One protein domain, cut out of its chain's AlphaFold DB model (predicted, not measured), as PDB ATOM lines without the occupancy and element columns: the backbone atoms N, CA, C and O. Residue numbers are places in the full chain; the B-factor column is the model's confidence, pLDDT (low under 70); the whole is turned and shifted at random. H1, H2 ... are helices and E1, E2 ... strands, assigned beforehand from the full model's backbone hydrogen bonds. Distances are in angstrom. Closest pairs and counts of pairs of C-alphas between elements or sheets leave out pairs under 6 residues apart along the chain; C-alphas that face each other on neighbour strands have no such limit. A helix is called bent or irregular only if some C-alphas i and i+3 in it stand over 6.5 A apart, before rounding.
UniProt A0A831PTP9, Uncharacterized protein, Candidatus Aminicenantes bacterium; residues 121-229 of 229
ATOM      1  N   ASP A 121      43.674   7.124  42.613       94.00
ATOM      2  CA  ASP A 121      43.841   7.014  44.063       94.00
ATOM      3  C   ASP A 121      42.600   6.378  44.723       94.00
ATOM      4  O   ASP A 121      41.486   6.892  44.564       94.00
ATOM      5  N   PRO A 122      42.746   5.263  45.469       91.44
ATOM      6  CA  PRO A 122      41.626   4.633  46.167       91.44
ATOM      7  C   PRO A 122      40.970   5.537  47.222       91.44
ATOM      8  O   PRO A 122      39.761   5.426  47.429       91.44
ATOM      9  N   GLY A 123      41.731   6.424  47.875       92.44
ATOM     10  CA  GLY A 123      41.202   7.339  48.890       92.44
ATOM     11  C   GLY A 123      40.273   8.392  48.287       92.44
ATOM     12  O   GLY A 123      39.113   8.515  48.691       92.44
ATOM     13  N   GLU A 124      40.751   9.101  47.263       94.38
ATOM     14  CA  GLU A 124      39.945  10.051  46.490       94.38
ATOM     15  C   GLU A 124      38.725   9.385  45.842       94.38
ATOM     16  O   GLU A 124      37.627   9.954  45.836       94.38
ATOM     17  N   ARG A 125      38.879   8.154  45.337       94.69
ATOM     18  CA  ARG A 125      37.775   7.410  44.720       94.69
ATOM     19  C   ARG A 125      36.654   7.095  45.706       94.69
ATOM     20  O   ARG A 125      35.485   7.248  45.344       94.69
ATOM     21  N   GLU A 126      36.974   6.699  46.936       94.62
ATOM     22  CA  GLU A 126      35.972   6.438  47.980       94.62
ATOM     23  C   GLU A 126      35.221   7.721  48.366       94.62
ATOM     24  O   GLU A 126      33.989   7.722  48.429       94.62
ATOM     25  N   ALA A 127      35.940   8.834  48.546       94.19
ATOM     26  CA  ALA A 127      35.334  10.130  48.850       94.19
ATOM     27  C   ALA A 127      34.384  10.593  47.731       94.19
ATOM     28  O   ALA A 127      33.235  10.961  47.997       94.19
ATOM     29  N   ALA A 128      34.813  10.485  46.469       96.19
ATOM     30  CA  ALA A 128      33.993  10.823  45.309       96.19
ATOM     31  C   ALA A 128      32.768   9.899  45.163       96.19
ATOM     32  O   ALA A 128      31.681  10.352  44.792       96.19
ATOM     33  N   CYS A 129      32.904   8.605  45.478       95.62
ATOM     34  CA  CYS A 129      31.778   7.669  45.498       95.62
ATOM     35  C   CYS A 129      30.758   8.026  46.589       95.62
ATOM     36  O   CYS A 129      29.552   8.007  46.323       95.62
ATOM     37  N   ALA A 130      31.224   8.383  47.788       95.50
ATOM     38  CA  ALA A 130      30.367   8.798  48.895       95.50
ATOM     39  C   ALA A 130      29.599  10.089  48.563       95.50
ATOM     40  O   ALA A 130      28.377  10.139  48.728       95.50
ATOM     41  N   GLU A 131      30.279  11.096  48.004       96.00
ATOM     42  CA  GLU A 131      29.648  12.343  47.552       96.00
ATOM     43  C   GLU A 131      28.618  12.079  46.441       96.00
ATOM     44  O   GLU A 131      27.500  12.609  46.452       96.00
ATOM     45  N   ALA A 132      28.950  11.207  45.487       96.50
ATOM     46  CA  ALA A 132      28.032  10.828  44.426       96.50
ATOM     47  C   ALA A 132      26.768  10.139  44.965       96.50
ATOM     48  O   ALA A 132      25.669  10.431  44.483       96.50
ATOM     49  N   LEU A 133      26.893   9.254  45.960       96.19
ATOM     50  CA  LEU A 133      25.751   8.611  46.616       96.19
ATOM     51  C   LEU A 133      24.864   9.632  47.343       96.19
ATOM     52  O   LEU A 133      23.651   9.622  47.118       96.19
ATOM     53  N   ALA A 134      25.456  10.544  48.120       95.31
ATOM     54  CA  ALA A 134      24.746  11.634  48.796       95.31
ATOM     55  C   ALA A 134      23.975  12.505  47.788       95.31
ATOM     56  O   ALA A 134      22.759  12.708  47.884       95.31
ATOM     57  N   ARG A 135      24.641  12.933  46.708       95.81
ATOM     58  CA  ARG A 135      24.018  13.725  45.636       95.81
ATOM     59  C   ARG A 135      22.878  12.977  44.941       95.81
ATOM     60  O   ARG A 135      21.861  13.588  44.598       95.81
ATOM     61  N   LEU A 136      23.025  11.671  44.707       95.88
ATOM     62  CA  LEU A 136      21.968  10.831  44.135       95.88
ATOM     63  C   LEU A 136      20.780  10.685  45.089       95.88
ATOM     64  O   LEU A 136      19.641  10.739  44.619       95.88
ATOM     65  N   ALA A 137      21.022  10.546  46.393       95.31
ATOM     66  CA  ALA A 137      19.979  10.504  47.414       95.31
ATOM     67  C   ALA A 137      19.208  11.830  47.472       95.31
ATOM     68  O   ALA A 137      17.988  11.823  47.298       95.31
ATOM     69  N   ARG A 138      19.904  12.973  47.562       93.88
ATOM     70  CA  ARG A 138      19.298  14.319  47.510       93.88
ATOM     71  C   ARG A 138      18.460  14.521  46.245       93.88
ATOM     72  O   ARG A 138      17.331  15.013  46.298       93.88
ATOM     73  N   LYS A 139      18.984  14.109  45.083       94.62
ATOM     74  CA  LYS A 139      18.252  14.194  43.808       94.62
ATOM     75  C   LYS A 139      17.016  13.289  43.795       94.62
ATOM     76  O   LYS A 139      15.970  13.721  43.317       94.62
ATOM     77  N   GLY A 140      17.135  12.059  44.297       93.19
ATOM     78  CA  GLY A 140      16.023  11.117  44.429       93.19
ATOM     79  C   GLY A 140      14.911  11.680  45.309       93.19
ATOM     80  O   GLY A 140      13.757  11.714  44.884       93.19
ATOM     81  N   HIS A 141      15.289  12.246  46.455       92.56
ATOM     82  CA  HIS A 141      14.368  12.879  47.387       92.56
ATOM     83  C   HIS A 141      13.638  14.060  46.741       92.56
ATOM     84  O   HIS A 141      12.410  14.130  46.766       92.56
ATOM     85  N   ARG A 142      14.372  14.957  46.068       93.19
ATOM     86  CA  ARG A 142      13.771  16.091  45.352       93.19
ATOM     87  C   ARG A 142      12.814  15.634  44.252       93.19
ATOM     88  O   ARG A 142      11.717  16.169  44.143       93.19
ATOM     89  N   SER A 143      13.209  14.646  43.448       91.56
ATOM     90  CA  SER A 143      12.358  14.101  42.381       91.56
ATOM     91  C   SER A 143      11.061  13.518  42.934       91.56
ATOM     92  O   SER A 143      10.011  13.670  42.318       91.56
ATOM     93  N   ARG A 144      11.137  12.862  44.092       92.94
ATOM     94  CA  ARG A 144       9.999  12.285  44.795       92.94
ATOM     95  C   ARG A 144       9.020  13.355  45.282       92.94
ATOM     96  O   ARG A 144       7.827  13.232  45.037       92.94
ATOM     97  N   MET A 145       9.534  14.424  45.895       92.31
ATOM     98  CA  MET A 145       8.728  15.566  46.349       92.31
ATOM     99  C   MET A 145       8.051  16.291  45.181       92.31
ATOM    100  O   MET A 145       6.876  16.632  45.269       92.31
ATOM    101  N   ILE A 146       8.774  16.488  44.072       92.88
ATOM    102  CA  ILE A 146       8.208  17.082  42.852       92.88
ATOM    103  C   ILE A 146       7.113  16.177  42.286       92.88
ATOM    104  O   ILE A 146       6.023  16.660  42.009       92.88
ATOM    105  N   GLY A 147       7.380  14.873  42.152       90.62
ATOM    106  CA  GLY A 147       6.395  13.907  41.665       90.62
ATOM    107  C   GLY A 147       5.127  13.906  42.516       90.62
ATOM    108  O   GLY A 147       4.036  14.050  41.974       90.62
ATOM    109  N   ALA A 148       5.270  13.845  43.843       91.88
ATOM    110  CA  ALA A 148       4.146  13.936  44.770       91.88
ATOM    111  C   ALA A 148       3.339  15.228  44.564       91.88
ATOM    112  O   ALA A 148       2.123  15.176  44.404       91.88
ATOM    113  N   GLY A 149       4.014  16.378  44.471       93.25
ATOM    114  CA  GLY A 149       3.364  17.662  44.203       93.25
ATOM    115  C   GLY A 149       2.600  17.691  42.875       93.25
ATOM    116  O   GLY A 149       1.464  18.155  42.842       93.25
ATOM    117  N   VAL A 150       3.185  17.149  41.802       92.69
ATOM    118  CA  VAL A 150       2.544  17.074  40.478       92.69
ATOM    119  C   VAL A 150       1.295  16.195  40.519       92.69
ATOM    120  O   VAL A 150       0.239  16.636  40.076       92.69
ATOM    121  N   PHE A 151       1.372  14.987  41.085       90.69
ATOM    122  CA  PHE A 151       0.209  14.093  41.175       90.69
ATOM    123  C   PHE A 151      -0.879  14.636  42.107       90.69
ATOM    124  O   PHE A 151      -2.061  14.498  41.802       90.69
ATOM    125  N   CYS A 152      -0.492  15.312  43.191       92.75
ATOM    126  CA  CYS A 152      -1.428  16.008  44.070       92.75
ATOM    127  C   CYS A 152      -2.178  17.106  43.307       92.75
ATOM    128  O   CYS A 152      -3.406  17.140  43.313       92.75
ATOM    129  N   GLY A 153      -1.437  17.964  42.598       90.75
ATOM    130  CA  GLY A 153      -2.007  19.043  41.794       90.75
ATOM    131  C   GLY A 153      -2.941  18.523  40.704       90.75
ATOM    132  O   GLY A 153      -4.056  19.019  40.582       90.75
ATOM    133  N   LEU A 154      -2.531  17.484  39.964       90.25
ATOM    134  CA  LEU A 154      -3.375  16.837  38.953       90.25
ATOM    135  C   LEU A 154      -4.648  16.235  39.559       90.25
ATOM    136  O   LEU A 154      -5.716  16.378  38.972       90.25
ATOM    137  N   GLY A 155      -4.555  15.611  40.737       89.75
ATOM    138  CA  GLY A 155      -5.717  15.092  41.457       89.75
ATOM    139  C   GLY A 155      -6.707  16.189  41.848       89.75
ATOM    140  O   GLY A 155      -7.904  16.036  41.627       89.75
ATOM    141  N   ILE A 156      -6.213  17.316  42.375       91.56
ATOM    142  CA  ILE A 156      -7.049  18.466  42.756       91.56
ATOM    143  C   ILE A 156      -7.705  19.090  41.524       91.56
ATOM    144  O   ILE A 156      -8.913  19.298  41.523       91.56
ATOM    145  N   VAL A 157      -6.934  19.363  40.466       91.31
ATOM    146  CA  VAL A 157      -7.468  19.932  39.219       91.31
ATOM    147  C   VAL A 157      -8.507  18.997  38.607       91.31
ATOM    148  O   VAL A 157      -9.588  19.448  38.249       91.31
ATOM    149  N   GLY A 158      -8.221  17.693  38.548       88.12
ATOM    150  CA  GLY A 158      -9.170  16.693  38.059       88.12
ATOM    151  C   GLY A 158     -10.461  16.654  38.878       88.12
ATOM    152  O   GLY A 158     -11.545  16.621  38.303       88.12
ATOM    153  N   ALA A 159     -10.360  16.725  40.208       88.50
ATOM    154  CA  ALA A 159     -11.522  16.753  41.092       88.50
ATOM    155  C   ALA A 159     -12.364  18.023  40.913       88.50
ATOM    156  O   ALA A 159     -13.586  17.928  40.837       88.50
ATOM    157  N   ILE A 160     -11.724  19.194  40.791       91.12
ATOM    158  CA  ILE A 160     -12.414  20.466  40.535       91.12
ATOM    159  C   ILE A 160     -13.156  20.397  39.197       91.12
ATOM    160  O   ILE A 160     -14.357  20.655  39.162       91.12
ATOM    161  N   SER A 161     -12.479  19.979  38.124       88.06
ATOM    162  CA  SER A 161     -13.089  19.871  36.793       88.06
ATOM    163  C   SER A 161     -14.264  18.890  36.756       88.06
ATOM    164  O   SER A 161     -15.280  19.173  36.127       88.06
ATOM    165  N   ALA A 162     -14.158  17.756  37.454       87.44
ATOM    166  CA  ALA A 162     -15.249  16.789  37.558       87.44
ATOM    167  C   ALA A 162     -16.411  17.308  38.421       87.44
ATOM    168  O   ALA A 162     -17.563  17.004  38.143       87.44
ATOM    169  N   SER A 163     -16.129  18.123  39.442       86.75
ATOM    170  CA  SER A 163     -17.166  18.711  40.302       86.75
ATOM    171  C   SER A 163     -17.959  19.843  39.643       86.75
ATOM    172  O   SER A 163     -19.050  20.159  40.103       86.75
ATOM    173  N   SER A 164     -17.422  20.459  38.583       86.50
ATOM    174  CA  SER A 164     -18.086  21.539  37.841       86.50
ATOM    175  C   SER A 164     -19.033  21.065  36.730       86.50
ATOM    176  O   SER A 164     -19.648  21.906  36.080       86.50
ATOM    177  N   GLY A 165     -19.120  19.756  36.479       80.94
ATOM    178  CA  GLY A 165     -20.047  19.174  35.504       80.94
ATOM    179  C   GLY A 165     -21.412  18.825  36.105       80.94
ATOM    180  O   GLY A 165     -21.587  18.844  37.321       80.94
ATOM    181  N   ASP A 166     -22.361  18.449  35.244       82.31
ATOM    182  CA  ASP A 166     -23.722  18.053  35.646       82.31
ATOM    183  C   ASP A 166     -23.762  16.748  36.473       82.31
ATOM    184  O   ASP A 166     -24.734  16.497  37.185       82.31
ATOM    185  N   ASP A 167     -22.694  15.938  36.427       79.38
ATOM    186  CA  ASP A 167     -22.512  14.752  37.272       79.38
ATOM    187  C   ASP A 167     -21.190  14.822  38.073       79.38
ATOM    188  O   ASP A 167     -20.110  14.578  37.523       79.38
ATOM    189  N   PRO A 168     -21.240  15.112  39.387       82.19
ATOM    190  CA  PRO A 168     -20.052  15.226  40.230       82.19
ATOM    191  C   PRO A 168     -19.448  13.872  40.646       82.19
ATOM    192  O   PRO A 168     -18.449  13.848  41.377       82.19
ATOM    193  N   SER A 169     -20.014  12.737  40.212       86.44
ATOM    194  CA  SER A 169     -19.574  11.391  40.615       86.44
ATOM    195  C   SER A 169     -18.087  11.111  40.327       86.44
ATOM    196  O   SER A 169     -17.436  10.363  41.062       86.44
ATOM    197  N   GLY A 170     -17.504  11.774  39.319       82.00
ATOM    198  CA  GLY A 170     -16.099  11.624  38.925       82.00
ATOM    199  C   GLY A 170     -15.069  12.306  39.839       82.00
ATOM    200  O   GLY A 170     -13.880  11.977  39.769       82.00
ATOM    201  N   ALA A 171     -15.484  13.222  40.723       86.56
ATOM    202  CA  ALA A 171     -14.551  14.018  41.528       86.56
ATOM    203  C   ALA A 171     -13.814  13.189  42.594       86.56
ATOM    204  O   ALA A 171     -12.601  13.339  42.778       86.56
ATOM    205  N   LEU A 172     -14.523  12.277  43.270       87.50
ATOM    206  CA  LEU A 172     -13.947  11.412  44.304       87.50
ATOM    207  C   LEU A 172     -12.907  10.427  43.741       87.50
ATOM    208  O   LEU A 172     -11.804  10.379  44.291       87.50
ATOM    209  N   PRO A 173     -13.177   9.683  42.647       87.62
ATOM    210  CA  PRO A 173     -12.166   8.850  42.004       87.62
ATOM    211  C   PRO A 173     -10.927   9.643  41.580       87.62
ATOM    212  O   PRO A 173      -9.813   9.224  41.888       87.62
ATOM    213  N   ALA A 174     -11.091  10.804  40.935       83.88
ATOM    214  CA  ALA A 174      -9.963  11.627  40.487       83.88
ATOM    215  C   ALA A 174      -9.055  12.051  41.657       83.88
ATOM    216  O   ALA A 174      -7.826  11.923  41.583       83.88
ATOM    217  N   LEU A 175      -9.662  12.480  42.767       88.00
ATOM    218  CA  LEU A 175      -8.942  12.859  43.978       88.00
ATOM    219  C   LEU A 175      -8.278  11.652  44.653       88.00
ATOM    220  O   LEU A 175      -7.136  11.757  45.097       88.00
ATOM    221  N   ALA A 176      -8.950  10.499  44.693       88.88
ATOM    222  CA  ALA A 176      -8.402   9.269  45.257       88.88
ATOM    223  C   ALA A 176      -7.193   8.761  44.456       88.88
ATOM    224  O   ALA A 176      -6.168   8.420  45.049       88.88
ATOM    225  N   TYR A 177      -7.263   8.768  43.122       87.12
ATOM    226  CA  TYR A 177      -6.145   8.367  42.265       87.12
ATOM    227  C   TYR A 177      -4.964   9.339  42.373       87.12
ATOM    228  O   TYR A 177      -3.837   8.911  42.632       87.12
ATOM    229  N   GLY A 178      -5.204  10.647  42.226       87.56
ATOM    230  CA  GLY A 178      -4.144  11.654  42.315       87.56
ATOM    231  C   GLY A 178      -3.536  11.756  43.717       87.56
ATOM    232  O   GLY A 178      -2.313  11.776  43.870       87.56
ATOM    233  N   GLY A 179      -4.378  11.734  44.753       88.81
ATOM    234  CA  GLY A 179      -3.968  11.733  46.156       88.81
ATOM    235  C   GLY A 179      -3.225  10.456  46.550       88.81
ATOM    236  O   GLY A 179      -2.168  10.531  47.175       88.81
ATOM    237  N   GLY A 180      -3.711   9.288  46.123       91.12
ATOM    238  CA  GLY A 180      -3.062   7.999  46.354       91.12
ATOM    239  C   GLY A 180      -1.679   7.916  45.707       91.12
ATOM    240  O   GLY A 180      -0.710   7.541  46.369       91.12
ATOM    241  N   LEU A 181      -1.550   8.345  44.446       90.00
ATOM    242  CA  LEU A 181      -0.253   8.440  43.770       90.00
ATOM    243  C   LEU A 181       0.662   9.462  44.447       90.00
ATOM    244  O   LEU A 181       1.835   9.170  44.672       90.00
ATOM    245  N   SER A 182       0.142  10.629  44.827       91.25
ATOM    246  CA  SER A 182       0.905  11.643  45.559       91.25
ATOM    247  C   SER A 182       1.491  11.086  46.857       91.25
ATOM    248  O   SER A 182       2.698  11.195  47.083       91.25
ATOM    249  N   LEU A 183       0.669  10.414  47.668       92.31
ATOM    250  CA  LEU A 183       1.101   9.767  48.906       92.31
ATOM    251  C   LEU A 183       2.112   8.655  48.639       92.31
ATOM    252  O   LEU A 183       3.127   8.581  49.331       92.31
ATOM    253  N   PHE A 184       1.883   7.822  47.620       92.25
ATOM    254  CA  PHE A 184       2.829   6.783  47.228       92.25
ATOM    255  C   PHE A 184       4.197   7.380  46.898       92.25
ATOM    256  O   PHE A 184       5.207   6.951  47.462       92.25
ATOM    257  N   PHE A 185       4.239   8.402  46.036       88.19
ATOM    258  CA  PHE A 185       5.480   9.096  45.727       88.19
ATOM    259  C   PHE A 185       6.070   9.688  47.001       88.19
ATOM    260  O   PHE A 185       7.202   9.369  47.320       88.19
ATOM    261  N   PHE A 186       5.321  10.450  47.790       91.00
ATOM    262  CA  PHE A 186       5.830  11.096  48.999       91.00
ATOM    263  C   PHE A 186       6.433  10.113  50.020       91.00
ATOM    264  O   PHE A 186       7.501  10.374  50.579       91.00
ATOM    265  N   LEU A 187       5.790   8.965  50.246       92.44
ATOM    266  CA  LEU A 187       6.179   8.007  51.282       92.44
ATOM    267  C   LEU A 187       7.284   7.051  50.819       92.44
ATOM    268  O   LEU A 187       8.213   6.762  51.580       92.44
ATOM    269  N   VAL A 188       7.245   6.576  49.572       93.44
ATOM    270  CA  VAL A 188       8.169   5.535  49.106       93.44
ATOM    271  C   VAL A 188       9.539   6.134  48.793       93.44
ATOM    272  O   VAL A 188       9.755   6.764  47.759       93.44
ATOM    273  N   LYS A 189      10.506   5.915  49.693       92.62
ATOM    274  CA  LYS A 189      11.898   6.353  49.508       92.62
ATOM    275  C   LYS A 189      12.480   5.831  48.195       92.62
ATOM    276  O   LYS A 189      12.353   4.641  47.852       92.62
ATOM    277  N   SER A 190      13.197   6.704  47.491       93.25
ATOM    278  CA  SER A 190      13.869   6.316  46.255       93.25
ATOM    279  C   SER A 190      14.928   5.235  46.518       93.25
ATOM    280  O   SER A 190      15.410   5.029  47.637       93.25
ATOM    281  N   ARG A 191      15.307   4.488  45.475       93.50
ATOM    282  CA  ARG A 191      16.359   3.462  45.595       93.50
ATOM    283  C   ARG A 191      17.707   4.074  45.989       93.50
ATOM    284  O   ARG A 191      18.454   3.437  46.725       93.50
ATOM    285  N   ALA A 192      17.990   5.291  45.519       94.38
ATOM    286  CA  ALA A 192      19.209   6.018  45.861       94.38
ATOM    287  C   ALA A 192      19.234   6.387  47.351       94.38
ATOM    288  O   ALA A 192      20.204   6.060  48.021       94.38
ATOM    289  N   GLU A 193      18.138   6.941  47.884       94.12
ATOM    290  CA  GLU A 193      18.004   7.230  49.321       94.12
ATOM    291  C   GLU A 193      18.209   5.981  50.178       94.12
ATOM    292  O   GLU A 193      19.008   5.996  51.106       94.12
ATOM    293  N   ARG A 194      17.535   4.869  49.849       95.06
ATOM    294  CA  ARG A 194      17.690   3.611  50.599       95.06
ATOM    295  C   ARG A 194      19.122   3.076  50.574       95.06
ATOM    296  O   ARG A 194      19.587   2.553  51.575       95.06
ATOM    297  N   THR A 195      19.805   3.197  49.437       95.50
ATOM    298  CA  THR A 195      21.195   2.738  49.296       95.50
ATOM    299  C   THR A 195      22.146   3.610  50.110       95.50
ATOM    300  O   THR A 195      23.028   3.082  50.773       95.50
ATOM    301  N   TYR A 196      21.951   4.928  50.088       94.75
ATOM    302  CA  TYR A 196      22.771   5.852  50.864       94.75
ATOM    303  C   TYR A 196      22.559   5.690  52.375       94.75
ATOM    304  O   TYR A 196      23.525   5.662  53.126       94.75
ATOM    305  N   LEU A 197      21.315   5.483  52.820       93.44
ATOM    306  CA  LEU A 197      21.025   5.185  54.225       93.44
ATOM    307  C   LEU A 197      21.696   3.886  54.692       93.44
ATOM    308  O   LEU A 197      22.278   3.873  55.770       93.44
ATOM    309  N   ALA A 198      21.671   2.831  53.871       94.81
ATOM    310  CA  ALA A 198      22.376   1.585  54.177       94.81
ATOM    311  C   ALA A 198      23.901   1.784  54.257       94.81
ATOM    312  O   ALA A 198      24.553   1.228  55.133       94.81
ATOM    313  N   TYR A 199      24.462   2.626  53.382       94.06
ATOM    314  CA  TYR A 199      25.871   3.016  53.447       94.06
ATOM    315  C   TYR A 199      26.213   3.748  54.757       94.06
ATOM    316  O   TYR A 199      27.211   3.419  55.392       94.06
ATOM    317  N   LEU A 200      25.389   4.712  55.186       93.31
ATOM    318  CA  LEU A 200      25.602   5.436  56.444       93.31
ATOM    319  C   LEU A 200      25.512   4.517  57.668       93.31
ATOM    320  O   LEU A 200      26.348   4.608  58.566       93.31
ATOM    321  N   GLU A 201      24.535   3.609  57.671       92.31
ATOM    322  CA  GLU A 201      24.341   2.620  58.732       92.31
ATOM    323  C   GLU A 201      25.563   1.702  58.879       92.31
ATOM    324  O   GLU A 201      26.064   1.526  59.988       92.31
ATOM    325  N   GLU A 202      26.106   1.194  57.769       93.38
ATOM    326  CA  GLU A 202      27.307   0.347  57.775       93.38
ATOM    327  C   GLU A 202      28.579   1.127  58.142       93.38
ATOM    328  O   GLU A 202      29.477   0.585  58.784       93.38
ATOM    329  N   ARG A 203      28.632   2.428  57.830       89.75
ATOM    330  CA  ARG A 203      29.707   3.327  58.281       89.75
ATOM    331  C   ARG A 203      29.604   3.683  59.774       89.75
ATOM    332  O   ARG A 203      30.486   4.358  60.300       89.75
ATOM    333  N   GLY A 204      28.533   3.281  60.462       88.69
ATOM    334  CA  GLY A 204      28.270   3.642  61.858       88.69
ATOM    335  C   GLY A 204      27.845   5.103  62.054       88.69
ATOM    336  O   GLY A 204      27.756   5.574  63.187       88.69
ATOM    337  N   VAL A 205      27.557   5.827  60.968       84.88
ATOM    338  CA  VAL A 205      27.063   7.205  61.012       84.88
ATOM    339  C   VAL A 205      25.543   7.145  61.077       84.88
ATOM    340  O   VAL A 205      24.870   6.853  60.090       84.88
ATOM    341  N   ARG A 206      24.966   7.407  62.253       76.81
ATOM    342  CA  ARG A 206      23.507   7.511  62.363       76.81
ATOM    343  C   ARG A 206      23.046   8.801  61.680       76.81
ATOM    344  O   ARG A 206      23.581   9.857  62.017       76.81
ATOM    345  N   PRO A 207      22.052   8.754  60.774       68.38
ATOM    346  CA  PRO A 207      21.449   9.961  60.229       68.38
ATOM    347  C   PRO A 207      20.691  10.662  61.360       68.38
ATOM    348  O   PRO A 207      19.563  10.293  61.691       68.38
ATOM    349  N   ALA A 208      21.340  11.622  62.014       65.69
ATOM    350  CA  ALA A 208      20.685  12.465  62.994       65.69
ATOM    351  C   ALA A 208      19.759  13.426  62.231       65.69
ATOM    352  O   ALA A 208      20.220  14.089  61.302       65.69
ATOM    353  N   PRO A 209      18.458  13.490  62.561       63.94
ATOM    354  CA  PRO A 209      17.602  14.534  62.026       63.94
ATOM    355  C   PRO A 209      18.144  15.876  62.516       63.94
ATOM    356  O   PRO A 209      18.122  16.161  63.714       63.94
ATOM    357  N   GLU A 210      18.655  16.687  61.599       59.75
ATOM    358  CA  GLU A 210      19.089  18.031  61.925       59.75
ATOM    359  C   GLU A 210      17.853  18.929  61.907       59.75
ATOM    360  O   GLU A 210      17.220  19.175  60.874       59.75
ATOM    361  N   LEU A 211      17.443  19.383  63.088       62.44
ATOM    362  CA  LEU A 211      16.394  20.385  63.193       62.44
ATOM    363  C   LEU A 211      16.989  21.727  62.756       62.44
ATOM    364  O   LEU A 211      17.610  22.434  63.547       62.44
ATOM    365  N   VAL A 212      16.797  22.082  61.490       69.38
ATOM    366  CA  VAL A 212      17.206  23.383  60.967       69.38
ATOM    367  C   VAL A 212      16.135  24.391  61.364       69.38
ATOM    368  O   VAL A 212      15.048  24.450  60.781       69.38
ATOM    369  N   LEU A 213      16.447  25.178  62.391       73.81
ATOM    370  CA  LEU A 213      15.694  26.368  62.771       73.81
ATOM    371  C   LEU A 213      16.338  27.558  62.057       73.81
ATOM    372  O   LEU A 213      17.479  27.913  62.340       73.81
ATOM    373  N   GLY A 214      15.633  28.151  61.096       79.56
ATOM    374  CA  GLY A 214      16.172  29.241  60.284       79.56
ATOM    375  C   GLY A 214      15.158  30.343  60.017       79.56
ATOM    376  O   GLY A 214      13.964  30.089  59.860       79.56
ATOM    377  N   LEU A 215      15.637  31.584  59.921       71.12
ATOM    378  CA  LEU A 215      14.837  32.713  59.450       71.12
ATOM    379  C   LEU A 215      14.664  32.599  57.931       71.12
ATOM    380  O   LEU A 215      15.627  32.593  57.166       71.12
ATOM    381  N   GLY A 216      13.421  32.464  57.482       76.31
ATOM    382  CA  GLY A 216      13.076  32.442  56.070       76.31
ATOM    383  C   GLY A 216      13.284  33.812  55.407       76.31
ATOM    384  O   GLY A 216      13.241  34.841  56.078       76.31
ATOM    385  N   PRO A 217      13.399  33.860  54.067       68.62
ATOM    386  CA  PRO A 217      13.709  35.078  53.299       68.62
ATOM    387  C   PRO A 217      12.651  36.197  53.380       68.62
ATOM    388  O   PRO A 217      12.820  37.247  52.773       68.62
ATOM    389  N   ARG A 218      11.549  35.987  54.113       80.38
ATOM    390  CA  ARG A 218      10.502  36.985  54.393       80.38
ATOM    391  C   ARG A 218      10.327  37.261  55.894       80.38
ATOM    392  O   ARG A 218       9.240  37.619  56.322       80.38
ATOM    393  N   GLY A 219      11.361  37.021  56.705       79.25
ATOM    394  CA  GLY A 219      11.341  37.301  58.149       79.25
ATOM    395  C   GLY A 219      10.527  36.320  59.004       79.25
ATOM    396  O   GLY A 219      10.358  36.550  60.194       79.25
ATOM    397  N   GLY A 220      10.024  35.221  58.429       79.25
ATOM    398  CA  GLY A 220       9.304  34.181  59.173       79.25
ATOM    399  C   GLY A 220      10.236  33.105  59.730       79.25
ATOM    400  O   GLY A 220      11.187  32.712  59.060       79.25
ATOM    401  N   PHE A 221       9.949  32.583  60.922       75.12
ATOM    402  CA  PHE A 221      10.677  31.445  61.490       75.12
ATOM    403  C   PHE A 221      10.304  30.154  60.742       75.12
ATOM    404  O   PHE A 221       9.124  29.850  60.572       75.12
ATOM    405  N   ARG A 222      11.293  29.393  60.267       74.88
ATOM    406  CA  ARG A 222      11.101  28.063  59.678       74.88
ATOM    407  C   ARG A 222      11.728  27.034  60.602       74.88
ATOM    408  O   ARG A 222      12.938  27.039  60.795       74.88
ATOM    409  N   ALA A 223      10.902  26.145  61.143       67.06
ATOM    410  CA  ALA A 223      11.364  24.889  61.709       67.06
ATOM    411  C   ALA A 223      11.263  23.831  60.610       67.06
ATOM    412  O   ALA A 223      10.167  23.482  60.171       67.06
ATOM    413  N   GLY A 224      12.409  23.382  60.109       65.69
ATOM    414  CA  GLY A 224      12.497  22.284  59.160       65.69
ATOM    415  C   GLY A 224      13.209  21.108  59.804       65.69
ATOM    416  O   GLY A 224      14.302  21.261  60.337       65.69
ATOM    417  N   LEU A 225      12.617  19.920  59.726       55.97
ATOM    418  CA  LEU A 225      13.390  18.691  59.872       55.97
ATOM    419  C   LEU A 225      14.173  18.501  58.574       55.97
ATOM    420  O   LEU A 225      13.615  18.097  57.552       55.97
ATOM    421  N   SER A 226      15.448  18.867  58.612       56.12
ATOM    422  CA  SER A 226      16.400  18.554  57.561       56.12
ATOM    423  C   SER A 226      17.005  17.200  57.891       56.12
ATOM    424  O   SER A 226      17.566  16.990  58.961       56.12
ATOM    425  N   PHE A 227      16.883  16.248  56.980       56.28
ATOM    426  CA  PHE A 227      17.811  15.129  56.997       56.28
ATOM    427  C   PHE A 227      19.004  15.599  56.181       56.28
ATOM    428  O   PHE A 227      18.859  15.788  54.970       56.28
ATOM    429  N   ASP A 228      20.134  15.859  56.838       49.28
ATOM    430  CA  ASP A 228      21.364  16.115  56.101       49.28
ATOM    431  C   ASP A 228      21.738  14.797  55.399       49.28
ATOM    432  O   ASP A 228      21.947  13.756  56.029       49.28
ATOM    433  N   PHE A 229      21.616  14.816  54.072       49.47
ATOM    434  CA  PHE A 229      21.846  13.689  53.161       49.47
ATOM    435  C   PHE A 229      23.187  13.823  52.466       49.47
ATOM    436  O   PHE A 229      23.605  14.971  52.231       49.47
TER     437      PHE A 229
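Overview. This is residues 121 to 229 of the 229 residues of an uncharacterized protein of Candidatus Aminicenantes bacterium (UniProt A0A831PTP9). A hairpin of two antiparallel strands, E1 and E2, lies to one side of a long helix, H1; H2 folds back along one part of H1 and H3 packs on another. Residues 121 to 129 stick out. The printed part has 109 residues, with H1, H2, H3, E1, E2 in chain order, mostly helix. It is only just loose, close to extended: radius of gyration of the C-alphas 19.5 A, spans 68 by 35 by 21 A.

Along the chain. E1 is residues 209 to 215; E2, residues 221 to 227, ends at C-alpha 227 (17.811, 15.129, 56.997). H1, residues 122 to 163, 60.7 A, begins at C-alpha 122 (41.626, 4.633, 46.167). H2 is residues 168 to 187, 29.4 A, only just irregular: C-alphas 169 and 172 are 6.7 A apart. H3 is residues 191 to 202.

Arrangement. In E1 and E2, N 210 and O 226 are 2.9 A apart. Both strands are apart from H1 and H2. H1 residues 144 to 163 touch H2, a helical hairpin at a shallow tilt of 10 degrees; closest C-alphas Gly 155 and Gly 178, 3.9 A. H1 residues 133 to 141 touch H3 at a steep tilt of 42 degrees; closest C-alphas Ala 137 and Glu 193, 4.3 A. Every O i to N i+4 pair is within hydrogen-bond range in H1 and H3, 14 of 16 in H2.

Size, cuts and confidence. The printed part has no cut and no long link. Residues 207 to 212, 217 and 223 to 229 have pLDDT under 70.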